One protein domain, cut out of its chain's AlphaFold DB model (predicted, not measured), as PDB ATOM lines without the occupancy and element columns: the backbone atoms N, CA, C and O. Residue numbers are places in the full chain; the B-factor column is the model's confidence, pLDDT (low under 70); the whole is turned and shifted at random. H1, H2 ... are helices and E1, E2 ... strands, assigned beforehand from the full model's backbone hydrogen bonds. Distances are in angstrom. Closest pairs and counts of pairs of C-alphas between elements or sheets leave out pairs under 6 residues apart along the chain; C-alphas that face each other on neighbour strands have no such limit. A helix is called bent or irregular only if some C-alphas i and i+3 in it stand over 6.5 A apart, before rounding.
ATOM      1  N   GLU A 161     264.016 182.212 235.890       85.75
ATOM      2  CA  GLU A 161     263.718 181.842 234.498       85.75
ATOM      3  C   GLU A 161     264.171 182.929 233.500       85.75
ATOM      4  O   GLU A 161     264.317 182.659 232.307       85.75
ATOM      5  N   LEU A 162     264.421 184.153 233.978       88.19
ATOM      6  CA  LEU A 162     264.903 185.269 233.167       88.19
ATOM      7  C   LEU A 162     266.405 185.165 232.867       88.19
ATOM      8  O   LEU A 162     267.176 184.504 233.563       88.19
ATOM      9  N   THR A 163     266.845 185.888 231.833       90.69
ATOM     10  CA  THR A 163     268.278 186.106 231.607       90.69
ATOM     11  C   THR A 163     268.889 186.838 232.799       90.69
ATOM     12  O   THR A 163     268.209 187.600 233.488       90.69
ATOM     13  N   HIS A 164     270.194 186.646 233.016       86.00
ATOM     14  CA  HIS A 164     270.894 187.218 234.166       86.00
ATOM     15  C   HIS A 164     270.610 188.718 234.338       86.00
ATOM     16  O   HIS A 164     270.203 189.123 235.417       86.00
ATOM     17  N   THR A 165     270.727 189.532 233.284       89.12
ATOM     18  CA  THR A 165     270.490 190.987 233.350       89.12
ATOM     19  C   THR A 165     269.062 191.354 233.755       89.12
ATOM     20  O   THR A 165     268.881 192.185 234.640       89.12
ATOM     21  N   LEU A 166     268.053 190.697 233.176       90.44
ATOM     22  CA  LEU A 166     266.643 190.942 233.500       90.44
ATOM     23  C   LEU A 166     266.304 190.516 234.932       90.44
ATOM     24  O   LEU A 166     265.545 191.195 235.620       90.44
ATOM     25  N   ALA A 167     266.891 189.415 235.407       86.94
ATOM     26  CA  ALA A 167     266.736 188.972 236.785       86.94
ATOM     27  C   ALA A 167     267.255 190.025 237.782       86.94
ATOM     28  O   ALA A 167     266.592 190.287 238.789       86.94
ATOM     29  N   LEU A 168     268.401 190.657 237.481       87.25
ATOM     30  CA  LEU A 168     268.945 191.745 238.299       87.25
ATOM     31  C   LEU A 168     268.005 192.953 238.308       87.25
ATOM     32  O   LEU A 168     267.701 193.467 239.378       87.25
ATOM     33  N   GLU A 169     267.518 193.385 237.141       90.56
ATOM     34  CA  GLU A 169     266.612 194.535 237.027       90.56
ATOM     35  C   GLU A 169     265.325 194.335 237.837       90.56
ATOM     36  O   GLU A 169     264.926 195.219 238.596       90.56
ATOM     37  N   VAL A 170     264.711 193.150 237.748       91.06
ATOM     38  CA  VAL A 170     263.511 192.804 238.528       91.06
ATOM     39  C   VAL A 170     263.817 192.761 240.029       91.06
ATOM     40  O   VAL A 170     263.037 193.277 240.831       91.06
ATOM     41  N   GLY A 171     264.950 192.171 240.422       88.38
ATOM     42  CA  GLY A 171     265.374 192.111 241.823       88.38
ATOM     43  C   GLY A 171     265.620 193.497 242.422       88.38
ATOM     44  O   GLY A 171     265.146 193.788 243.521       88.38
ATOM     45  N   LEU A 172     266.295 194.375 241.675       90.50
ATOM     46  CA  LEU A 172     266.520 195.767 242.058       90.50
ATOM     47  C   LEU A 172     265.195 196.512 242.178       90.50
ATOM     48  O   LEU A 172     264.938 197.113 243.213       90.50
ATOM     49  N   PHE A 173     264.310 196.409 241.188       91.19
ATOM     50  CA  PHE A 173     263.002 197.060 241.249       91.19
ATOM     51  C   PHE A 173     262.198 196.649 242.494       91.19
ATOM     52  O   PHE A 173     261.591 197.501 243.141       91.19
ATOM     53  N   LYS A 174     262.224 195.362 242.867       89.06
ATOM     54  CA  LYS A 174     261.454 194.852 244.010       89.06
ATOM     55  C   LYS A 174     262.034 195.269 245.369       89.06
ATOM     56  O   LYS A 174     261.269 195.643 246.254       89.06
ATOM     57  N   TYR A 175     263.354 195.188 245.561       90.31
ATOM     58  CA  TYR A 175     263.963 195.317 246.896       90.31
ATOM     59  C   TYR A 175     264.774 196.600 247.119       90.31
ATOM     60  O   TYR A 175     265.151 196.867 248.259       90.31
ATOM     61  N   MET A 176     265.028 197.413 246.086       89.69
ATOM     62  CA  MET A 176     265.851 198.626 246.220       89.69
ATOM     63  C   MET A 176     265.287 199.589 247.269       89.69
ATOM     64  O   MET A 176     266.031 200.035 248.136       89.69
ATOM     65  N   ASN A 177     263.978 199.862 247.243       89.50
ATOM     66  CA  ASN A 177     263.356 200.788 248.199       89.50
ATOM     67  C   ASN A 177     263.515 200.299 249.647       89.50
ATOM     68  O   ASN A 177     263.922 201.067 250.511       89.50
ATOM     69  N   LEU A 178     263.305 198.998 249.888       88.94
ATOM     70  CA  LEU A 178     263.475 198.392 251.211       88.94
ATOM     71  C   LEU A 178     264.908 198.555 251.736       88.94
ATOM     72  O   LEU A 178     265.109 198.795 252.923       88.94
ATOM     73  N   VAL A 179     265.906 198.392 250.864       89.44
ATOM     74  CA  VAL A 179     267.316 198.529 251.243       89.44
ATOM     75  C   VAL A 179     267.679 199.991 251.486       89.44
ATOM     76  O   VAL A 179     268.357 200.283 252.465       89.44
ATOM     77  N   MET A 180     267.205 200.913 250.650       87.50
ATOM     78  CA  MET A 180     267.497 202.343 250.789       87.50
ATOM     79  C   MET A 180     266.895 202.970 252.055       87.50
ATOM     80  O   MET A 180     267.463 203.928 252.578       87.50
ATOM     81  N   ASP A 181     265.800 202.414 252.577       88.94
ATOM     82  CA  ASP A 181     265.187 202.869 253.830       88.94
ATOM     83  C   ASP A 181     266.015 202.504 255.077       88.94
ATOM     84  O   ASP A 181     265.863 203.118 256.137       88.94
ATOM     85  N   ILE A 182     266.917 201.519 254.980       89.19
ATOM     86  CA  ILE A 182     267.728 201.072 256.116       89.19
ATOM     87  C   ILE A 182     268.870 202.080 256.368       89.19
ATOM     88  O   ILE A 182     269.730 202.269 255.502       89.19
ATOM     89  N   PRO A 183     268.988 202.653 257.586       85.56
ATOM     90  CA  PRO A 183     269.992 203.680 257.895       85.56
ATOM     91  C   PRO A 183     271.451 203.253 257.686       85.56
ATOM     92  O   PRO A 183     272.319 204.104 257.510       85.56
ATOM     93  N   PHE A 184     271.730 201.946 257.714       84.06
ATOM     94  CA  PHE A 184     273.082 201.388 257.582       84.06
ATOM     95  C   PHE A 184     273.697 201.643 256.210       84.06
ATOM     96  O   PHE A 184     274.914 201.748 256.099       84.06
ATOM     97  N   TRP A 185     272.855 201.716 255.180       88.31
ATOM     98  CA  TRP A 185     273.275 201.811 253.782       88.31
ATOM     99  C   TRP A 185     273.207 203.240 253.248       88.31
ATOM    100  O   TRP A 185     273.477 203.483 252.072       88.31
ATOM    101  N   LYS A 186     272.855 204.200 254.109       84.00
ATOM    102  CA  LYS A 186     272.830 205.611 253.750       84.00
ATOM    103  C   LYS A 186     274.241 206.073 253.381       84.00
ATOM    104  O   LYS A 186     275.214 205.715 254.041       84.00
ATOM    105  N   ASP A 187     274.339 206.878 252.328       85.94
ATOM    106  CA  ASP A 187     275.601 207.442 251.832       85.94
ATOM    107  C   ASP A 187     276.604 206.382 251.310       85.94
ATOM    108  O   ASP A 187     277.798 206.655 251.211       85.94
ATOM    109  N   CYS A 188     276.142 205.168 250.980       89.88
ATOM    110  CA  CYS A 188     276.942 204.159 250.275       89.88
ATOM    111  C   CYS A 188     276.872 204.350 248.754       89.88
ATOM    112  O   CYS A 188     275.884 204.867 248.224       89.88
ATOM    113  N   SER A 189     277.897 203.886 248.036       91.88
ATOM    114  CA  SER A 189     277.910 203.925 246.574       91.88
ATOM    115  C   SER A 189     276.727 203.146 245.954       91.88
ATOM    116  O   SER A 189     276.341 202.087 246.461       91.88
ATOM    117  N   PRO A 190     276.152 203.614 244.825       89.50
ATOM    118  CA  PRO A 190     275.071 202.901 244.136       89.50
ATOM    119  C   PRO A 190     275.463 201.479 243.713       89.50
ATOM    120  O   PRO A 190     274.630 200.570 243.734       89.50
ATOM    121  N   ASP A 191     276.737 201.271 243.378       90.44
ATOM    122  CA  ASP A 191     277.277 199.960 243.020       90.44
ATOM    123  C   ASP A 191     277.279 199.006 244.220       90.44
ATOM    124  O   ASP A 191     276.901 197.841 244.077       90.44
ATOM    125  N   PHE A 192     277.638 199.498 245.413       91.25
ATOM    126  CA  PHE A 192     277.570 198.718 246.645       91.25
ATOM    127  C   PHE A 192     276.130 198.311 246.971       91.25
ATOM    128  O   PHE A 192     275.870 197.133 247.218       91.25
ATOM    129  N   VAL A 193     275.178 199.251 246.911       91.06
ATOM    130  CA  VAL A 193     273.753 198.969 247.173       91.06
ATOM    131  C   VAL A 193     273.185 197.988 246.146       91.06
ATOM    132  O   VAL A 193     272.455 197.062 246.501       91.06
ATOM    133  N   THR A 194     273.574 198.128 244.878       90.12
ATOM    134  CA  THR A 194     273.196 197.184 243.824       90.12
ATOM    135  C   THR A 194     273.703 195.783 244.156       90.12
ATOM    136  O   THR A 194     272.910 194.847 244.216       90.12
ATOM    137  N   GLN A 195     274.997 195.614 244.450       90.19
ATOM    138  CA  GLN A 195     275.548 194.304 244.823       90.19
ATOM    139  C   GLN A 195     274.939 193.738 246.112       90.19
ATOM    140  O   GLN A 195     274.764 192.524 246.224       90.19
ATOM    141  N   LEU A 196     274.586 194.599 247.064       91.88
ATOM    142  CA  LEU A 196     273.887 194.221 248.287       91.88
ATOM    143  C   LEU A 196     272.534 193.584 247.968       91.88
ATOM    144  O   LEU A 196     272.291 192.464 248.411       91.88
ATOM    145  N   VAL A 197     271.696 194.245 247.160       90.44
ATOM    146  CA  VAL A 197     270.374 193.728 246.763       90.44
ATOM    147  C   VAL A 197     270.490 192.375 246.060       90.44
ATOM    148  O   VAL A 197     269.714 191.462 246.342       90.44
ATOM    149  N   LEU A 198     271.490 192.211 245.194       88.12
ATOM    150  CA  LEU A 198     271.697 190.979 244.425       88.12
ATOM    151  C   LEU A 198     272.119 189.776 245.277       88.12
ATOM    152  O   LEU A 198     271.901 188.634 244.876       88.12
ATOM    153  N   ASN A 199     272.696 190.018 246.454       90.31
ATOM    154  CA  ASN A 199     273.102 188.973 247.393       90.31
ATOM    155  C   ASN A 199     272.045 188.679 248.475       90.31
ATOM    156  O   ASN A 199     272.291 187.860 249.369       90.31
ATOM    157  N   LEU A 200     270.871 189.323 248.422       90.19
ATOM    158  CA  LEU A 200     269.777 189.056 249.352       90.19
ATOM    159  C   LEU A 200     269.057 187.755 248.997       90.19
ATOM    160  O   LEU A 200     268.624 187.531 247.869       90.19
ATOM    161  N   VAL A 201     268.860 186.912 250.007       88.94
ATOM    162  CA  VAL A 201     268.052 185.695 249.902       88.94
ATOM    163  C   VAL A 201     266.709 185.937 250.567       88.94
ATOM    164  O   VAL A 201     266.644 186.193 251.767       88.94
ATOM    165  N   VAL A 202     265.629 185.814 249.805       88.62
ATOM    166  CA  VAL A 202     264.274 186.010 250.327       88.62
ATOM    167  C   VAL A 202     263.751 184.729 250.964       88.62
ATOM    168  O   VAL A 202     263.902 183.638 250.413       88.62
ATOM    169  N   ARG A 203     263.144 184.857 252.147       89.31
ATOM    170  CA  ARG A 203     262.448 183.771 252.845       89.31
ATOM    171  C   ARG A 203     261.155 184.269 253.465       89.31
ATOM    172  O   ARG A 203     261.120 185.371 253.999       89.31
ATOM    173  N   VAL A 204     260.134 183.420 253.456       89.75
ATOM    174  CA  VAL A 204     258.855 183.684 254.123       89.75
ATOM    175  C   VAL A 204     258.776 182.878 255.411       89.75
ATOM    176  O   VAL A 204     259.095 181.690 255.424       89.75
ATOM    177  N   TYR A 205     258.355 183.542 256.481       91.25
ATOM    178  CA  TYR A 205     258.098 182.951 257.790       91.25
ATOM    179  C   TYR A 205     256.609 183.042 258.113       91.25
ATOM    180  O   TYR A 205     255.978 184.065 257.831       91.25
ATOM    181  N   LEU A 206     256.056 181.984 258.706       92.50
ATOM    182  CA  LEU A 206     254.676 181.983 259.181       92.50
ATOM    183  C   LEU A 206     254.568 182.690 260.538       92.50
ATOM    184  O   LEU A 206     255.561 182.782 261.267       92.50
ATOM    185  N   PRO A 207     253.352 183.099 260.938       91.69
ATOM    186  CA  PRO A 207     253.075 183.422 262.329       91.69
ATOM    187  C   PRO A 207     253.616 182.336 263.272       91.69
ATOM    188  O   PRO A 207     253.526 181.138 262.994       91.69
ATOM    189  N   ASP A 208     254.215 182.774 264.377       89.56
ATOM    190  CA  ASP A 208     254.863 181.947 265.400       89.56
ATOM    191  C   ASP A 208     256.172 181.250 265.002       89.56
ATOM    192  O   ASP A 208     256.811 180.620 265.855       89.56
ATOM    193  N   ASP A 209     256.645 181.405 263.763       91.69
ATOM    194  CA  ASP A 209     257.961 180.895 263.397       91.69
ATOM    195  C   ASP A 209     259.075 181.689 264.064       91.69
ATOM    196  O   ASP A 209     259.126 182.920 264.053       91.69
ATOM    197  N   TYR A 210     260.028 180.956 264.632       89.19
ATOM    198  CA  TYR A 210     261.241 181.548 265.165       89.19
ATOM    199  C   TYR A 210     262.282 181.655 264.059       89.19
ATOM    200  O   TYR A 210     262.833 180.646 263.623       89.19
ATOM    201  N   VAL A 211     262.602 182.888 263.681       88.19
ATOM    202  CA  VAL A 211     263.715 183.201 262.780       88.19
ATOM    203  C   VAL A 211     265.048 182.976 263.486       88.19
ATOM    204  O   VAL A 211     265.995 182.444 262.912       88.19
ATOM    205  N   ILE A 212     265.112 183.342 264.768       86.88
ATOM    206  CA  ILE A 212     266.273 183.119 265.626       86.88
ATOM    207  C   ILE A 212     265.790 182.525 266.946       86.88
ATOM    208  O   ILE A 212     264.884 183.065 267.581       86.88
ATOM    209  N   ARG A 213     266.423 181.436 267.394       81.06
ATOM    210  CA  ARG A 213     266.195 180.843 268.720       81.06
ATOM    211  C   ARG A 213     267.433 181.023 269.596       81.06
ATOM    212  O   ARG A 213     268.495 180.494 269.283       81.06
ATOM    213  N   LYS A 214     267.281 181.719 270.724       77.00
ATOM    214  CA  LYS A 214     268.249 181.753 271.828       77.00
ATOM    215  C   LYS A 214     267.675 181.029 273.048       77.00
ATOM    216  O   LYS A 214     266.484 181.108 273.324       77.00
ATOM    217  N   ALA A 215     268.545 180.373 273.815       58.28
ATOM    218  CA  ALA A 215     268.195 179.634 275.032       58.28
ATOM    219  C   ALA A 215     267.962 180.509 276.292       58.28
ATOM    220  O   ALA A 215     267.686 179.976 277.364       58.28
ATOM    221  N   SER A 216     268.107 181.838 276.205       57.50
ATOM    222  CA  SER A 216     268.084 182.742 277.369       57.50
ATOM    223  C   SER A 216     266.686 183.297 277.672       57.50
ATOM    224  O   SER A 216     265.920 183.596 276.763       57.50
ATOM    225  N   LYS A 217     266.386 183.462 278.969       55.84
ATOM    226  CA  LYS A 217     265.076 183.822 279.543       55.84
ATOM    227  C   LYS A 217     264.840 185.332 279.734       55.84
ATOM    228  O   LYS A 217     263.864 185.702 280.384       55.84
ATOM    229  N   ALA A 218     265.719 186.206 279.242       56.00
ATOM    230  CA  ALA A 218     265.554 187.650 279.434       56.00
ATOM    231  C   ALA A 218     264.370 188.193 278.606       56.00
ATOM    232  O   ALA A 218     264.276 187.940 277.407       56.00
ATOM    233  N   LYS A 219     263.457 188.925 279.261       55.59
ATOM    234  CA  LYS A 219     262.146 189.348 278.732       55.59
ATOM    235  C   LYS A 219     262.118 190.833 278.338       55.59
ATOM    236  O   LYS A 219     261.341 191.597 278.903       55.59
ATOM    237  N   LYS A 220     262.941 191.260 277.377       65.62
ATOM    238  CA  LYS A 220     262.716 192.544 276.685       65.62
ATOM    239  C   LYS A 220     262.091 192.230 275.330       65.62
ATOM    240  O   LYS A 220     262.713 191.561 274.510       65.62
ATOM    241  N   HIS A 221     260.840 192.641 275.140       74.62
ATOM    242  CA  HIS A 221     260.139 192.477 273.870       74.62
ATOM    243  C   HIS A 221     260.312 193.759 273.064       74.62
ATOM    244  O   HIS A 221     259.903 194.827 273.516       74.62
ATOM    245  N   LEU A 222     260.933 193.642 271.895       82.69
ATOM    246  CA  LEU A 222     261.035 194.707 270.908       82.69
ATOM    247  C   LEU A 222     260.213 194.297 269.689       82.69
ATOM    248  O   LEU A 222     260.326 193.164 269.220       82.69
ATOM    249  N   TRP A 223     259.387 195.214 269.196       87.19
ATOM    250  CA  TRP A 223     258.635 195.031 267.962       87.19
ATOM    251  C   TRP A 223     259.446 195.573 266.793       87.19
ATOM    252  O   TRP A 223     259.961 196.687 266.868       87.19
ATOM    253  N   LEU A 224     259.559 194.769 265.736       88.38
ATOM    254  CA  LEU A 224     260.182 195.163 264.479       88.38
ATOM    255  C   LEU A 224     259.099 195.322 263.415       88.38
ATOM    256  O   LEU A 224     258.189 194.496 263.327       88.38
ATOM    257  N   TYR A 225     259.221 196.376 262.618       90.06
ATOM    258  CA  TYR A 225     258.285 196.735 261.555       90.06
ATOM    259  C   TYR A 225     258.958 196.660 260.175       90.06
ATOM    260  O   TYR A 225     260.190 196.626 260.097       90.06
ATOM    261  N   PRO A 226     258.179 196.628 259.075       88.38
ATOM    262  CA  PRO A 226     258.729 196.672 257.722       88.38
ATOM    263  C   PRO A 226     259.722 197.830 257.534       88.38
ATOM    264  O   PRO A 226     259.519 198.916 258.073       88.38
ATOM    265  N   GLY A 227     260.814 197.578 256.805       86.06
ATOM    266  CA  GLY A 227     261.918 198.535 256.619       86.06
ATOM    267  C   GLY A 227     262.971 198.524 257.733       86.06
ATOM    268  O   GLY A 227     264.033 199.125 257.585       86.06
ATOM    269  N   GLN A 228     262.738 197.809 258.837       88.25
ATOM    270  CA  GLN A 228     263.733 197.667 259.897       88.25
ATOM    271  C   GLN A 228     264.595 196.419 259.704       88.25
ATOM    272  O   GLN A 228     264.107 195.328 259.416       88.25
ATOM    273  N   ALA A 229     265.896 196.580 259.938       88.12
ATOM    274  CA  ALA A 229     266.857 195.490 259.961       88.12
ATOM    275  C   ALA A 229     267.247 195.114 261.399       88.12
ATOM    276  O   ALA A 229     267.208 195.934 262.327       88.12
ATOM    277  N   PHE A 230     267.629 193.850 261.566       87.94
ATOM    278  CA  PHE A 230     268.167 193.315 262.809       87.94
ATOM    279  C   PHE A 230     269.262 192.295 262.523       87.94
ATOM    280  O   PHE A 230     269.312 191.657 261.468       87.94
ATOM    281  N   GLY A 231     270.112 192.084 263.518       84.75
ATOM    282  CA  GLY A 231     271.159 191.094 263.436       84.75
ATOM    283  C   GLY A 231     272.471 191.578 262.812       84.75
ATOM    284  O   GLY A 231     273.305 190.762 262.407       84.75
ATOM    285  N   GLU A 232     272.682 192.878 262.804       83.88
ATOM    286  CA  GLU A 232     273.911 193.564 262.447       83.88
ATOM    287  C   GLU A 232     275.131 193.010 263.209       83.88
ATOM    288  O   GLU A 232     276.163 192.734 262.603       83.88
ATOM    289  N   MET A 233     274.996 192.689 264.502       79.12
ATOM    290  CA  MET A 233     276.118 192.240 265.340       79.12
ATOM    291  C   MET A 233     276.746 190.912 264.890       79.12
ATOM    292  O   MET A 233     277.965 190.750 264.860       79.12
ATOM    293  N   SER A 234     275.918 189.943 264.492       80.00
ATOM    294  CA  SER A 234     276.420 188.668 263.951       80.00
ATOM    295  C   SER A 234     276.982 188.825 262.545       80.00
ATOM    296  O   SER A 234     277.715 187.947 262.097       80.00
ATOM    297  N   LEU A 235     276.598 189.881 261.825       82.88
ATOM    298  CA  LEU A 235     277.115 190.180 260.497       82.88
ATOM    299  C   LEU A 235     278.477 190.877 260.585       82.88
ATOM    300  O   LEU A 235     279.364 190.579 259.794       82.88
ATOM    301  N   LEU A 236     278.678 191.695 261.617       78.44
ATOM    302  CA  LEU A 236     279.892 192.471 261.841       78.44
ATOM    303  C   LEU A 236     280.940 191.663 262.631       78.44
ATOM    304  O   LEU A 236     282.018 191.388 262.124       78.44
ATOM    305  N   MET A 237     280.596 191.116 263.799       73.56
ATOM    306  CA  MET A 237     281.585 190.618 264.776       73.56
ATOM    307  C   MET A 237     281.582 189.097 265.036       73.56
ATOM    308  O   MET A 237     282.255 188.610 265.938       73.56
ATOM    309  N   ASN A 238     280.817 188.313 264.276       76.12
ATOM    310  CA  ASN A 238     280.645 186.862 264.466       76.12
ATOM    311  C   ASN A 238     280.056 186.448 265.828       76.12
ATOM    312  O   ASN A 238     280.190 185.294 266.242       76.12
ATOM    313  N   TYR A 239     279.411 187.366 266.549       75.12
ATOM    314  CA  TYR A 239     278.786 187.018 267.819       75.12
ATOM    315  C   TYR A 239     277.551 186.148 267.614       75.12
ATOM    316  O   TYR A 239     276.759 186.331 266.683       75.12
ATOM    317  N   ARG A 240     277.346 185.217 268.552       72.50
ATOM    318  CA  ARG A 240     276.100 184.454 268.630       72.50
ATOM    319  C   ARG A 240     274.938 185.413 268.862       72.50
ATOM    320  O   ARG A 240     275.028 186.330 269.676       72.50
ATOM    321  N   ARG A 241     273.825 185.153 268.177       76.44
ATOM    322  CA  ARG A 241     272.598 185.945 268.299       76.44
ATOM    323  C   ARG A 241     272.180 186.085 269.765       76.44
ATOM    324  O   ARG A 241     272.086 185.096 270.495       76.44
ATOM    325  N   THR A 242     271.932 187.320 270.186       71.38
ATOM    326  CA  THR A 242     271.683 187.689 271.586       71.38
ATOM    327  C   THR A 242     270.200 187.701 271.961       71.38
ATOM    328  O   THR A 242     269.895 187.675 273.155       71.38
ATOM    329  N   ALA A 243     269.297 187.612 270.986       78.00
ATOM    330  CA  ALA A 243     267.855 187.566 271.185       78.00
ATOM    331  C   ALA A 243     267.197 186.480 270.325       78.00
ATOM    332  O   ALA A 243     267.727 186.081 269.285       78.00
ATOM    333  N   SER A 244     266.038 186.001 270.777       85.00
ATOM    334  CA  SER A 244     265.135 185.203 269.950       85.00
ATOM    335  C   SER A 244     264.245 186.141 269.143       85.00
ATOM    336  O   SER A 244     263.723 187.105 269.696       85.00
ATOM    337  N   VAL A 245     264.034 185.835 267.867       89.44
ATOM    338  CA  VAL A 245     263.157 186.606 266.978       89.44
ATOM    339  C   VAL A 245     262.068 185.676 266.476       89.44
ATOM    340  O   VAL A 245     262.373 184.607 265.943       89.44
ATOM    341  N   ARG A 246     260.811 186.072 266.683       91.62
ATOM    342  CA  ARG A 246     259.615 185.325 266.287       91.62
ATOM    343  C   ARG A 246     258.773 186.192 265.356       91.62
ATOM    344  O   ARG A 246     258.525 187.352 265.674       91.62
ATOM    345  N   ALA A 247     258.340 185.625 264.238       93.88
ATOM    346  CA  ALA A 247     257.383 186.249 263.340       93.88
ATOM    347  C   ALA A 247     255.996 186.275 263.999       93.88
ATOM    348  O   ALA A 247     255.545 185.280 264.568       93.88
ATOM    349  N   VAL A 248     255.334 187.430 263.971       91.69
ATOM    350  CA  VAL A 248     253.979 187.589 264.531       91.69
ATOM    351  C   VAL A 248     252.914 187.442 263.453       91.69
ATOM    352  O   VAL A 248     251.851 186.890 263.713       91.69
ATOM    353  N   THR A 249     253.224 187.883 262.238       92.19
ATOM    354  CA  THR A 249     252.404 187.720 261.036       92.19
ATOM    355  C   THR A 249     253.160 186.876 260.013       92.19
ATOM    356  O   THR A 249     254.258 186.392 260.290       92.19
ATOM    357  N   TYR A 250     252.600 186.725 258.814       91.69
ATOM    358  CA  TYR A 250     253.403 186.346 257.658       91.69
ATOM    359  C   TYR A 250     254.449 187.432 257.410       91.69
ATOM    360  O   TYR A 250     254.121 188.622 257.400       91.69
ATOM    361  N   VAL A 251     255.713 187.030 257.291       91.38
ATOM    362  CA  VAL A 251     256.827 187.961 257.088       91.38
ATOM    363  C   VAL A 251     257.699 187.471 255.947       91.38
ATOM    364  O   VAL A 251     258.305 186.403 256.036       91.38
ATOM    365  N   GLU A 252     257.808 188.288 254.902       90.69
ATOM    366  CA  GLU A 252     258.860 188.182 253.895       90.69
ATOM    367  C   GLU A 252     260.125 188.860 254.438       90.69
ATOM    368  O   GLU A 252     260.124 190.044 254.767       90.69
ATOM    369  N   MET A 253     261.208 188.100 254.576       91.19
ATOM    370  CA  MET A 253     262.500 188.603 255.035       91.19
ATOM    371  C   MET A 253     263.550 188.485 253.942       91.19
ATOM    372  O   MET A 253     263.780 187.402 253.398       91.19
ATOM    373  N   CYS A 254     264.265 189.581 253.706       91.62
ATOM    374  CA  CYS A 254     265.496 189.591 252.933       91.62
ATOM    375  C   CYS A 254     266.677 189.277 253.857       91.62
ATOM    376  O   CYS A 254     266.973 190.020 254.792       91.62
ATOM    377  N   ILE A 255     267.352 188.160 253.608       92.00
ATOM    378  CA  ILE A 255     268.455 187.668 254.430       92.00
ATOM    379  C   ILE A 255     269.765 187.909 253.693       92.00
ATOM    380  O   ILE A 255     270.004 187.334 252.632       92.00
ATOM    381  N   LEU A 256     270.645 188.695 254.307       92.56
ATOM    382  CA  LEU A 256     272.029 188.830 253.876       92.56
ATOM    383  C   LEU A 256     272.910 187.833 254.630       92.56
ATOM    384  O   LEU A 256     272.949 187.815 255.863       92.56
ATOM    385  N   GLN A 257     273.626 186.992 253.891       90.31
ATOM    386  CA  GLN A 257     274.561 186.045 254.486       90.31
ATOM    387  C   GLN A 257     275.892 186.728 254.819       90.31
ATOM    388  O   GLN A 257     276.394 187.546 254.051       90.31
ATOM    389  N   ARG A 258     276.502 186.344 255.947       86.38
ATOM    390  CA  ARG A 258     277.795 186.885 256.401       86.38
ATOM    391  C   ARG A 258     278.917 186.747 255.355       86.38
ATOM    392  O   ARG A 258     279.545 187.766 255.093       86.38
ATOM    393  N   PRO A 259     279.119 185.591 254.686       86.31
ATOM    394  CA  PRO A 259     280.149 185.465 253.650       86.31
ATOM    395  C   PRO A 259     279.966 186.452 252.495       86.31
ATOM    396  O   PRO A 259     280.926 187.092 252.075       86.31
ATOM    397  N   ALA A 260     278.728 186.626 252.025       89.50
ATOM    398  CA  ALA A 260     278.419 187.580 250.964       89.50
ATOM    399  C   ALA A 260     278.691 189.020 251.423       89.50
ATOM    400  O   ALA A 260     279.353 189.779 250.720       89.50
ATOM    401  N   PHE A 261     278.272 189.374 252.642       89.25
ATOM    402  CA  PHE A 261     278.545 190.694 253.210       89.25
ATOM    403  C   PHE A 261     280.039 191.013 253.285       89.25
ATOM    404  O   PHE A 261     280.463 192.098 252.896       89.25
ATOM    405  N   GLN A 262     280.852 190.056 253.727       84.12
ATOM    406  CA  GLN A 262     282.299 190.242 253.792       84.12
ATOM    407  C   GLN A 262     282.928 190.446 252.426       84.12
ATOM    408  O   GLN A 262     283.771 191.322 252.279       84.12
ATOM    409  N   GLN A 263     282.533 189.640 251.439       84.88
ATOM    410  CA  GLN A 263     283.049 189.765 250.078       84.88
ATOM    411  C   GLN A 263     282.717 191.141 249.494       84.88
ATOM    412  O   GLN A 263     283.556 191.745 248.829       84.88
ATOM    413  N   MET A 264     281.530 191.676 249.795       88.31
ATOM    414  CA  MET A 264     281.158 193.033 249.395       88.31
ATOM    415  C   MET A 264     282.006 194.085 250.107       88.31
ATOM    416  O   MET A 264     282.564 194.948 249.440       88.31
ATOM    417  N   LEU A 265     282.174 193.998 251.430       85.69
ATOM    418  CA  LEU A 265     283.037 194.930 252.161       85.69
ATOM    419  C   LEU A 265     284.500 194.855 251.700       85.69
ATOM    420  O   LEU A 265     285.175 195.882 251.645       85.69
ATOM    421  N   ALA A 266     284.989 193.664 251.344       82.81
ATOM    422  CA  ALA A 266     286.315 193.453 250.773       82.81
ATOM    423  C   ALA A 266     286.462 194.163 249.419       82.81
ATOM    424  O   ALA A 266     287.460 194.837 249.183       82.81
ATOM    425  N   ARG A 267     285.443 194.049 248.559       85.81
ATOM    426  CA  ARG A 267     285.416 194.628 247.210       85.81
ATOM    427  C   ARG A 267     285.221 196.147 247.193       85.81
ATOM    428  O   ARG A 267     285.811 196.812 246.349       85.81
ATOM    429  N   TYR A 268     284.410 196.682 248.102       87.62
ATOM    430  CA  TYR A 268     284.053 198.101 248.189       87.62
ATOM    431  C   TYR A 268     284.656 198.726 249.455       87.62
ATOM    432  O   TYR A 268     283.951 199.039 250.417       87.62
ATOM    433  N   SER A 269     285.983 198.891 249.479       82.44
ATOM    434  CA  SER A 269     286.699 199.465 250.632       82.44
ATOM    435  C   SER A 269     286.287 200.911 250.935       82.44
ATOM    436  O   SER A 269     286.212 201.283 252.103       82.44
ATOM    437  N   SER A 270     285.921 201.692 249.912       84.75
ATOM    438  CA  SER A 270     285.442 203.074 250.057       84.75
ATOM    439  C   SER A 270     284.200 203.195 250.943       84.75
ATOM    440  O   SER A 270     284.092 204.135 251.726       84.75
ATOM    441  N   ASP A 271     283.280 202.230 250.852       87.81
ATOM    442  CA  ASP A 271     282.024 202.228 251.611       87.81
ATOM    443  C   ASP A 271     282.177 201.561 252.987       87.81
ATOM    444  O   ASP A 271     281.380 201.794 253.898       87.81
ATOM    445  N   ARG A 272     283.228 200.750 253.171       85.00
ATOM    446  CA  ARG A 272     283.436 199.909 254.357       85.00
ATOM    447  C   ARG A 272     283.407 200.706 255.655       85.00
ATOM    448  O   ARG A 272     282.710 200.323 256.593       85.00
ATOM    449  N   ARG A 273     284.131 201.826 255.706       85.12
ATOM    450  CA  ARG A 273     284.213 202.679 256.900       85.12
ATOM    451  C   ARG A 273     282.846 203.253 257.284       85.12
ATOM    452  O   ARG A 273     282.492 203.224 258.460       85.12
ATOM    453  N   ASN A 274     282.080 203.727 256.301       87.88
ATOM    454  CA  ASN A 274     280.745 204.286 256.517       87.88
ATOM    455  C   ASN A 274     279.769 203.207 257.015       87.88
ATOM    456  O   ASN A 274     279.126 203.383 258.047       87.88
ATOM    457  N   VAL A 275     279.735 202.046 256.353       88.94
ATOM    458  CA  VAL A 275     278.880 200.917 256.760       88.94
ATOM    459  C   VAL A 275     279.186 200.477 258.195       88.94
ATOM    460  O   VAL A 275     278.268 200.330 259.003       88.94
ATOM    461  N   LEU A 276     280.467 200.296 258.539       87.00
ATOM    462  CA  LEU A 276     280.872 199.903 259.892       87.00
ATOM    463  C   LEU A 276     280.468 200.953 260.930       87.00
ATOM    464  O   LEU A 276     279.926 200.589 261.972       87.00
ATOM    465  N   HIS A 277     280.681 202.239 260.635       88.19
ATOM    466  CA  HIS A 277     280.289 203.345 261.510       88.19
ATOM    467  C   HIS A 277     278.787 203.330 261.798       88.19
ATOM    468  O   HIS A 277     278.391 203.262 262.960       88.19
ATOM    469  N   ARG A 278     277.950 203.291 260.756       88.94
ATOM    470  CA  ARG A 278     276.485 203.306 260.894       88.94
ATOM    471  C   ARG A 278     275.952 202.078 261.622       88.94
ATOM    472  O   ARG A 278     275.065 202.196 262.468       88.94
ATOM    473  N   MET A 279     276.486 200.896 261.309       88.19
ATOM    474  CA  MET A 279     276.086 199.662 261.983       88.19
ATOM    475  C   MET A 279     276.474 199.687 263.464       88.19
ATOM    476  O   MET A 279     275.647 199.336 264.303       88.19
ATOM    477  N   LEU A 280     277.689 200.134 263.803       86.00
ATOM    478  CA  LEU A 280     278.127 200.272 265.196       86.00
ATOM    479  C   LEU A 280     277.317 201.323 265.944       86.00
ATOM    480  O   LEU A 280     276.865 201.041 267.048       86.00
ATOM    481  N   GLN A 281     277.069 202.480 265.335       87.94
ATOM    482  CA  GLN A 281     276.229 203.525 265.911       87.94
ATOM    483  C   GLN A 281     274.859 202.960 266.310       87.94
ATOM    484  O   GLN A 281     274.444 203.119 267.456       87.94
ATOM    485  N   ASN A 282     274.193 202.227 265.411       86.06
ATOM    486  CA  ASN A 282     272.905 201.608 265.721       86.06
ATOM    487  C   ASN A 282     273.012 200.521 266.808       86.06
ATOM    488  O   ASN A 282     272.118 200.397 267.641       86.06
ATOM    489  N   CYS A 283     274.110 199.754 266.847       82.25
ATOM    490  CA  CYS A 283     274.346 198.779 267.918       82.25
ATOM    491  C   CYS A 283     274.486 199.450 269.293       82.25
ATOM    492  O   CYS A 283     273.991 198.907 270.281       82.25
ATOM    493  N   ILE A 284     275.151 200.610 269.358       83.44
ATOM    494  CA  ILE A 284     275.314 201.410 270.582       83.44
ATOM    495  C   ILE A 284     273.966 201.985 271.015       83.44
ATOM    496  O   ILE A 284     273.584 201.847 272.172       83.44
ATOM    497  N   GLU A 285     273.211 202.572 270.083       83.94
ATOM    498  CA  GLU A 285     271.885 203.149 270.353       83.94
ATOM    499  C   GLU A 285     270.884 202.113 270.877       83.94
ATOM    500  O   GLU A 285     270.021 202.433 271.695       83.94
ATOM    501  N   ARG A 286     271.007 200.861 270.426       78.62
ATOM    502  CA  ARG A 286     270.158 199.745 270.862       78.62
ATOM    503  C   ARG A 286     270.668 199.020 272.108       78.62
ATOM    504  O   ARG A 286     269.952 198.151 272.607       78.62
ATOM    505  N   ASP A 287     271.849 199.380 272.615       75.62
ATOM    506  CA  ASP A 287     272.531 198.696 273.722       75.62
ATOM    507  C   ASP A 287     272.719 197.184 273.449       75.62
ATOM    508  O   ASP A 287     272.488 196.316 274.290       75.62
ATOM    509  N   GLU A 288     273.081 196.847 272.204       73.62
ATOM    510  CA  GLU A 288     273.229 195.462 271.725       73.62
ATOM    511  C   GLU A 288     274.695 195.004 271.622       73.62
ATOM    512  O   GLU A 288     274.976 193.915 271.108       73.62
ATOM    513  N   ILE A 289     275.645 195.806 272.117       74.00
ATOM    514  CA  ILE A 289     277.075 195.484 272.068       74.00
ATOM    515  C   ILE A 289     277.453 194.496 273.185       74.00
ATOM    516  O   ILE A 289     277.260 194.788 274.361       74.00
ATOM    517  N   PRO A 290     278.032 193.325 272.852       67.06
ATOM    518  CA  PRO A 290     278.318 192.271 273.826       67.06
ATOM    519  C   PRO A 290     279.606 192.482 274.645       67.06
ATOM    520  O   PRO A 290     279.931 191.625 275.465       67.06
ATOM    521  N   PHE A 291     280.342 193.576 274.428       71.88
ATOM    522  CA  PHE A 291     281.606 193.895 275.102       71.88
ATOM    523  C   PHE A 291     281.585 195.331 275.665       71.88
ATOM    524  O   PHE A 291     280.826 196.167 275.169       71.88
ATOM    525  N   PRO A 292     282.405 195.644 276.689       73.69
ATOM    526  CA  PRO A 292     282.404 196.947 277.355       73.69
ATOM    527  C   PRO A 292     283.129 198.009 276.510       73.69
ATOM    528  O   PRO A 292     284.232 198.450 276.834       73.69
ATOM    529  N   TRP A 293     282.503 198.421 275.407       76.44
ATOM    530  CA  TRP A 293     283.047 199.382 274.441       76.44
ATOM    531  C   TRP A 293     283.397 200.742 275.067       76.44
ATOM    532  O   TRP A 293     284.355 201.382 274.647       76.44
ATOM    533  N   GLU A 294     282.705 201.135 276.139       75.19
ATOM    534  CA  GLU A 294     282.996 202.341 276.924       75.19
ATOM    535  C   GLU A 294     284.448 202.375 277.424       75.19
ATOM    536  O   GLU A 294     285.079 203.430 277.449       75.19
ATOM    537  N   ARG A 295     285.016 201.210 277.772       73.88
ATOM    538  CA  ARG A 295     286.413 201.091 278.220       73.88
ATOM    539  C   ARG A 295     287.404 201.262 277.079       73.88
ATOM    540  O   ARG A 295     288.482 201.803 277.291       73.88
ATOM    541  N   VAL A 296     287.038 200.821 275.878       72.62
ATOM    542  CA  VAL A 296     287.855 201.005 274.671       72.62
ATOM    543  C   VAL A 296     287.947 202.491 274.325       72.62
ATOM    544  O   VAL A 296     289.022 202.982 273.989       72.62
ATOM    545  N   CYS A 297     286.837 203.213 274.475       73.88
ATOM    546  CA  CYS A 297     286.778 204.656 274.264       73.88
ATOM    547  C   CYS A 297     287.346 205.467 275.445       73.88
ATOM    548  O   CYS A 297     287.608 206.655 275.278       73.88
ATOM    549  N   ALA A 298     287.560 204.863 276.623       71.31
ATOM    550  CA  ALA A 298     287.960 205.569 277.846       71.31
ATOM    551  C   ALA A 298     289.304 206.310 277.721       71.31
ATOM    552  O   ALA A 298     289.439 207.412 278.250       71.31
ATOM    553  N   GLU A 299     290.279 205.737 277.004       66.81
ATOM    554  CA  GLU A 299     291.583 206.376 276.752       66.81
ATOM    555  C   GLU A 299     291.433 207.680 275.946       66.81
ATOM    556  O   GLU A 299     292.071 208.682 276.261       66.81
ATOM    557  N   GLU A 300     290.559 207.697 274.935       67.69
ATOM    558  CA  GLU A 300     290.313 208.887 274.107       67.69
ATOM    559  C   GLU A 300     289.363 209.886 274.782       67.69
ATOM    560  O   GLU A 300     289.539 211.097 274.660       67.69
ATOM    561  N   LEU A 301     288.402 209.395 275.568       68.62
ATOM    562  CA  LEU A 301     287.558 210.206 276.451       68.62
ATOM    563  C   LEU A 301     288.393 210.985 277.475       68.62
ATOM    564  O   LEU A 301     288.140 212.170 277.695       68.62
ATOM    565  N   ALA A 302     289.420 210.354 278.057       66.38
ATOM    566  CA  ALA A 302     290.330 211.004 278.998       66.38
ATOM    567  C   ALA A 302     291.116 212.165 278.356       66.38
ATOM    568  O   ALA A 302     291.420 213.143 279.035       66.38
ATOM    569  N   ALA A 303     291.398 212.088 277.051       66.69
ATOM    570  CA  ALA A 303     292.073 213.146 276.299       66.69
ATOM    571  C   ALA A 303     291.134 214.291 275.859       66.69
ATOM    572  O   ALA A 303     291.601 215.405 275.624       66.69
ATOM    573  N   ARG A 304     289.821 214.039 275.747       66.50
ATOM    574  CA  ARG A 304     288.823 214.972 275.188       66.50
ATOM    575  C   ARG A 304     288.189 215.921 276.222       66.50
ATOM    576  O   ARG A 304     287.672 216.970 275.841       66.50
ATOM    577  N   GLY A 305     288.257 215.590 277.513       62.19
ATOM    578  CA  GLY A 305     287.625 216.350 278.604       62.19
ATOM    579  C   GLY A 305     286.187 215.894 278.923       62.19
ATOM    580  O   GLY A 305     285.634 215.052 278.217       62.19
ATOM    581  N   PRO A 306     285.565 216.392 280.013       57.66
ATOM    582  CA  PRO A 306     284.304 215.851 280.524       57.66
ATOM    583  C   PRO A 306     283.087 216.271 279.680       57.66
ATOM    584  O   PRO A 306     282.739 217.448 279.619       57.66
ATOM    585  N   GLY A 307     282.398 215.294 279.083       67.81
ATOM    586  CA  GLY A 307     281.116 215.452 278.385       67.81
ATOM    587  C   GLY A 307     280.484 214.089 278.045       67.81
ATOM    588  O   GLY A 307     281.212 213.100 277.956       67.81
ATOM    589  N   PRO A 308     279.147 213.993 277.898       70.31
ATOM    590  CA  PRO A 308     278.488 212.741 277.527       70.31
ATOM    591  C   PRO A 308     278.842 212.356 276.085       70.31
ATOM    592  O   PRO A 308     278.717 213.169 275.172       70.31
ATOM    593  N   LEU A 309     279.280 211.112 275.886       76.12
ATOM    594  CA  LEU A 309     279.654 210.593 274.574       76.12
ATOM    595  C   LEU A 309     278.393 210.261 273.764       76.12
ATOM    596  O   LEU A 309     277.524 209.526 274.238       76.12
ATOM    597  N   THR A 310     278.283 210.788 272.546       84.31
ATOM    598  CA  THR A 310     277.177 210.414 271.648       84.31
ATOM    599  C   THR A 310     277.441 209.053 270.993       84.31
ATOM    600  O   THR A 310     278.591 208.642 270.832       84.31
ATOM    601  N   SER A 311     276.384 208.348 270.574       81.31
ATOM    602  CA  SER A 311     276.496 207.057 269.870       81.31
ATOM    603  C   SER A 311     277.332 207.148 268.589       81.31
ATOM    604  O   SER A 311     278.097 206.237 268.278       81.31
ATOM    605  N   ALA A 312     277.206 208.257 267.857       83.94
ATOM    606  CA  ALA A 312     277.942 208.506 266.623       83.94
ATOM    607  C   ALA A 312     279.449 208.692 266.870       83.94
ATOM    608  O   ALA A 312     280.262 208.129 266.137       83.94
ATOM    609  N   GLU A 313     279.820 209.436 267.914       83.69
ATOM    610  CA  GLU A 313     281.223 209.649 268.293       83.69
ATOM    611  C   GLU A 313     281.854 208.362 268.827       83.69
ATOM    612  O   GLU A 313     282.976 208.018 268.467       83.69
ATOM    613  N   ALA A 314     281.113 207.609 269.640       83.19
ATOM    614  CA  ALA A 314     281.539 206.305 270.123       83.19
ATOM    615  C   ALA A 314     281.811 205.321 268.976       83.19
ATOM    616  O   ALA A 314     282.845 204.651 268.951       83.19
ATOM    617  N   ALA A 315     280.905 205.264 267.996       84.75
ATOM    618  CA  ALA A 315     281.085 204.447 266.806       84.75
ATOM    619  C   ALA A 315     282.319 204.879 266.004       84.75
ATOM    620  O   ALA A 315     283.071 204.025 265.544       84.75
ATOM    621  N   GLU A 316     282.570 206.183 265.875       85.56
ATOM    622  CA  GLU A 316     283.751 206.702 265.179       85.56
ATOM    623  C   GLU A 316     285.061 206.295 265.862       85.56
ATOM    624  O   GLU A 316     285.973 205.809 265.190       85.56
ATOM    625  N   MET A 317     285.132 206.396 267.191       82.69
ATOM    626  CA  MET A 317     286.287 205.936 267.971       82.69
ATOM    627  C   MET A 317     286.543 204.434 267.786       82.69
ATOM    628  O   MET A 317     287.682 204.007 267.587       82.69
ATOM    629  N   LEU A 318     285.484 203.618 267.794       81.50
ATOM    630  CA  LEU A 318     285.597 202.177 267.560       81.50
ATOM    631  C   LEU A 318     286.072 201.867 266.136       81.50
ATOM    632  O   LEU A 318     286.975 201.053 265.968       81.50
ATOM    633  N   VAL A 319     285.518 202.539 265.122       82.94
ATOM    634  CA  VAL A 319     285.939 202.380 263.720       82.94
ATOM    635  C   VAL A 319     287.394 202.787 263.511       82.94
ATOM    636  O   VAL A 319     288.091 202.114 262.763       82.94
ATOM    637  N   ASN A 320     287.881 203.828 264.189       80.81
ATOM    638  CA  ASN A 320     289.286 204.240 264.112       80.81
ATOM    639  C   ASN A 320     290.252 203.208 264.705       80.81
ATOM    640  O   ASN A 320     291.389 203.099 264.253       80.81
ATOM    641  N   ARG A 321     289.813 202.466 265.727       75.06
ATOM    642  CA  ARG A 321     290.611 201.410 266.368       75.06
ATOM    643  C   ARG A 321     290.566 200.085 265.612       75.06
ATOM    644  O   ARG A 321     291.446 199.248 265.795       75.06
ATOM    645  N   ILE A 322     289.531 199.878 264.808       73.56
ATOM    646  CA  ILE A 322     289.417 198.739 263.907       73.56
ATOM    647  C   ILE A 322     290.334 198.995 262.718       73.56
ATOM    648  O   ILE A 322     290.253 200.042 262.080       73.56
ATOM    649  N   ASP A 323     291.185 198.029 262.385       66.00
ATOM    650  CA  ASP A 323     291.880 198.068 261.104       66.00
ATOM    651  C   ASP A 323     290.863 197.778 259.995       66.00
ATOM    652  O   ASP A 323     290.587 196.631 259.637       66.00
ATOM    653  N   VAL A 324     290.238 198.855 259.514       63.75
ATOM    654  CA  VAL A 324     289.207 198.805 258.482       63.75
ATOM    655  C   VAL A 324     289.783 198.235 257.190       63.75
ATOM    656  O   VAL A 324     289.023 197.637 256.445       63.75
ATOM    657  N   GLU A 325     291.090 198.342 256.932       62.34
ATOM    658  CA  GLU A 325     291.734 197.849 255.708       62.34
ATOM    659  C   GLU A 325     292.226 196.395 255.817       62.34
ATOM    660  O   GLU A 325     292.472 195.756 254.790       62.34
ATOM    661  N   LEU A 326     292.293 195.827 257.027       64.75
ATOM    662  CA  LEU A 326     292.719 194.444 257.242       64.75
ATOM    663  C   LEU A 326     291.755 193.444 256.591       64.75
ATOM    664  O   LEU A 326     290.567 193.364 256.919       64.75
ATOM    665  N   VAL A 327     292.296 192.609 255.704       58.88
ATOM    666  CA  VAL A 327     291.602 191.420 255.201       58.88
ATOM    667  C   VAL A 327     291.708 190.332 256.270       58.88
ATOM    668  O   VAL A 327     292.711 189.632 256.366       58.88
ATOM    669  N   ASP A 328     290.693 190.249 257.130       60.22
ATOM    670  CA  ASP A 328     290.635 189.300 258.245       60.22
ATOM    671  C   ASP A 328     289.809 188.050 257.890       60.22
ATOM    672  O   ASP A 328     288.576 188.097 257.818       60.22
ATOM    673  N   ASP A 329     290.488 186.909 257.749       57.56
ATOM    674  CA  ASP A 329     289.878 185.593 257.499       57.56
ATOM    675  C   ASP A 329     289.010 185.096 258.667       57.56
ATOM    676  O   ASP A 329     288.096 184.290 258.482       57.56
ATOM    677  N   THR A 330     289.259 185.585 259.887       57.62
ATOM    678  CA  THR A 330     288.449 185.276 261.079       57.62
ATOM    679  C   THR A 330     287.184 186.125 261.167       57.62
ATOM    680  O   THR A 330     286.292 185.854 261.983       57.62
ATOM    681  N   ILE A 331     287.063 187.098 260.255       56.28
ATOM    682  CA  ILE A 331     285.869 187.898 260.018       56.28
ATOM    683  C   ILE A 331     285.545 188.828 261.198       56.28
ATOM    684  O   ILE A 331     284.450 189.366 261.318       56.28
ATOM    685  N   LYS A 332     286.468 189.016 262.131       61.91
ATOM    686  CA  LYS A 332     286.232 189.835 263.313       61.91
ATOM    687  C   LYS A 332     286.727 191.261 263.115       61.91
ATOM    688  O   LYS A 332     286.737 191.960 264.106       61.91
ATOM    689  N   TYR A 333     287.115 191.700 261.911       64.06
ATOM    690  CA  TYR A 333     287.526 193.081 261.587       64.06
ATOM    691  C   TYR A 333     288.365 193.725 262.709       64.06
ATOM    692  O   TYR A 333     288.001 194.762 263.249       64.06
ATOM    693  N   GLY A 334     289.414 193.051 263.189       58.88
ATOM    694  CA  GLY A 334     290.272 193.583 264.260       58.88
ATOM    695  C   GLY A 334     289.667 193.625 265.679       58.88
ATOM    696  O   GLY A 334     290.406 193.874 266.634       58.88
ATOM    697  N   PHE A 335     288.384 193.288 265.876       60.94
ATOM    698  CA  PHE A 335     287.728 193.222 267.194       60.94
ATOM    699  C   PHE A 335     288.327 192.162 268.135       60.94
ATOM    700  O   PHE A 335     288.126 192.226 269.347       60.94
ATOM    701  N   GLN A 336     289.110 191.212 267.610       58.25
ATOM    702  CA  GLN A 336     289.870 190.257 268.428       58.25
ATOM    703  C   GLN A 336     290.824 190.946 269.408       58.25
ATOM    704  O   GLN A 336     291.046 190.446 270.509       58.25
ATOM    705  N   SER A 337     291.374 192.100 269.023       55.38
ATOM    706  CA  SER A 337     292.289 192.866 269.871       55.38
ATOM    707  C   SER A 337     291.622 193.352 271.165       55.38
ATOM    708  O   SER A 337     292.274 193.389 272.213       55.38
ATOM    709  N   PHE A 338     290.318 193.645 271.125       57.03
ATOM    710  CA  PHE A 338     289.544 194.036 272.304       57.03
ATOM    711  C   PHE A 338     289.246 192.834 273.213       57.03
ATOM    712  O   PHE A 338     289.426 192.932 274.423       57.03
ATOM    713  N   GLU A 339     288.903 191.673 272.641       53.06
ATOM    714  CA  GLU A 339     288.671 190.432 273.405       53.06
ATOM    715  C   GLU A 339     289.944 189.938 274.128       53.06
ATOM    716  O   GLU A 339     289.888 189.509 275.284       53.06
ATOM    717  N   ILE A 340     291.111 190.012 273.472       48.12
ATOM    718  CA  ILE A 340     292.391 189.550 274.040       48.12
ATOM    719  C   ILE A 340     292.828 190.444 275.208       48.12
ATOM    720  O   ILE A 340     293.246 189.922 276.247       48.12
ATOM    721  N   ARG A 341     292.687 191.773 275.088       47.97
ATOM    722  CA  ARG A 341     292.990 192.712 276.185       47.97
ATOM    723  C   ARG A 341     292.119 192.455 277.419       47.97
ATOM    724  O   ARG A 341     292.642 192.477 278.532       47.97
ATOM    725  N   ASP A 342     290.845 192.118 277.232       46.78
ATOM    726  CA  ASP A 342     289.954 191.774 278.344       46.78
ATOM    727  C   ASP A 342     290.366 190.462 279.033       46.78
ATOM    728  O   ASP A 342     290.413 190.409 280.264       46.78
ATOM    729  N   SER A 343     290.765 189.432 278.274       42.44
ATOM    730  CA  SER A 343     291.237 188.157 278.845       42.44
ATOM    731  C   SER A 343     292.534 188.285 279.662       42.44
ATOM    732  O   SER A 343     292.686 187.613 280.684       42.44
ATOM    733  N   LEU A 344     293.440 189.185 279.260       41.69
ATOM    734  CA  LEU A 344     294.686 189.484 279.974       41.69
ATOM    735  C   LEU A 344     294.457 190.392 281.194       41.69
ATOM    736  O   LEU A 344     295.096 190.204 282.226       41.69
ATOM    737  N   SER A 345     293.508 191.333 281.124       46.22
ATOM    738  CA  SER A 345     293.129 192.156 282.285       46.22
ATOM    739  C   SER A 345     292.433 191.336 283.383       46.22
ATOM    740  O   SER A 345     292.636 191.586 284.569       46.22
ATOM    741  N   ALA A 346     291.664 190.310 282.998       43.44
ATOM    742  CA  ALA A 346     291.002 189.397 283.924       43.44
ATOM    743  C   ALA A 346     291.954 188.340 284.517       43.44
ATOM    744  O   ALA A 346     291.695 187.843 285.614       43.44
ATOM    745  N   SER A 347     293.047 187.990 283.827       39.22
ATOM    746  CA  SER A 347     294.053 187.045 284.338       39.22
ATOM    747  C   SER A 347     295.133 187.702 285.206       39.22
ATOM    748  O   SER A 347     295.738 187.011 286.022       39.22
ATOM    749  N   GLY A 348     295.331 189.021 285.094       36.59
ATOM    750  CA  GLY A 348     296.226 189.813 285.950       36.59
ATOM    751  C   GLY A 348     295.646 190.208 287.316       36.59
ATOM    752  O   GLY A 348     296.340 190.833 288.112       36.59
ATOM    753  N   ALA A 349     294.389 189.851 287.596       37.38
ATOM    754  CA  ALA A 349     293.737 190.020 288.892       37.38
ATOM    755  C   ALA A 349     293.561 188.659 289.588       37.38
ATOM    756  O   ALA A 349     292.438 188.192 289.793       37.38
TER     757      ALA A 349
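This is residues 161 to 349 of the 350 residues of the protein "Cyclic nucleotide-binding domain-containing protein" of Pythium insidiosum (UniProt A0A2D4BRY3). A row of helices, H1, H2, H4, H5, H7 and H6, runs along the longest axis, each touching the next, with H4 and H5 making a corner and little H3 packed on both. To one side of the row hangs an antiparallel ribbon, E1 beside E3, which runs on into a loop-rich part with E2; H8 is at the far end from H1, and its residues 343 to 347 stick out. The printed part has 189 residues, with eight named helices and three named strands in the order H1 H2 E1 E2 H3 E3 H4 H5 H6 H7 H8; of the 108 residues in named elements helices hold 93 and strands 15, and the class is mostly helix. It is compact, with a radius of gyration of the C-alphas of 18.4 A, yet only just elongated, spanning 61 by 40 by 32 A.

Begin at the sheet: E1, residues 200 to 205, and E3, residues 251 to 256, are antiparallel at 150 degrees, with N 203 and O 253 2.9 A apart, within hydrogen-bond range. E2, residues 210 to 212, pairs with no named strand, but lies antiparallel to residues 245 to 246. H2, residues 190 to 198, touches H1, residues 164 to 180, about perpendicular at 75 degrees, closest at C-alphas 172 and 197, 6.4 A. H2 also touches H4, residues 258 to 267, at a shallow tilt of 23 degrees, opposite ways, closest at C-alphas 192 and 264, 7.3 A. H4 and H5, residues 269 to 285, touch only at the corner, only just with 3 pairs of C-alphas within 8 A, closest at C-alphas 265 and 272, 5.5 A. H3, residues 232 to 236, touches residues 276 to 283 of H5, closest at C-alphas 232 and 279, 6.5 A, and only just touches H4 with 3 pairs, closest at C-alphas 235 and 258, 5.3 A. H7, residues 311 to 321, touches H5 at a steep tilt of 47 degrees, opposite ways, closest at C-alphas 281 and 315, 5.0 A. H6, residues 293 to 304, touches H7, about perpendicular at 88 degrees, closest at C-alphas 297 and 317, 6.4 A. H8, residues 336 to 347, is close but not clearly touching H6, closest at C-alphas 296 and 338, 7.6 A. Every O i to N i+4 pair is within hydrogen-bond range in H2, H3, H4, H7 and H8, against 11 of 13 in H1, 11 of 13 in H5 and 5 of 8 in H6.

Find C-alpha 164 at (270.894, 187.218, 234.166); H1 runs 22.7 A from there, with a kink of 48 degrees near residue 174. It is irregular, C-alphas 174 and 177 being 7.5 A apart; H5, 24.9 A long, and H6 are irregular only just, at 7.0 A for C-alphas 270 and 273 and 6.9 A for 296 and 299. H8 ends at C-alpha 347, (294.053, 187.045, 284.338).

The C-alphas of Leu 162 and Ala 349, the two farthest apart, are 62.9 A apart. The printed part has no cut; the links E2 to H3, H3 to E3 and H7 to H8 are long. Look for pLDDT under 70 at residues 215 to 220, 290, 299 to 307 and 323 to 349.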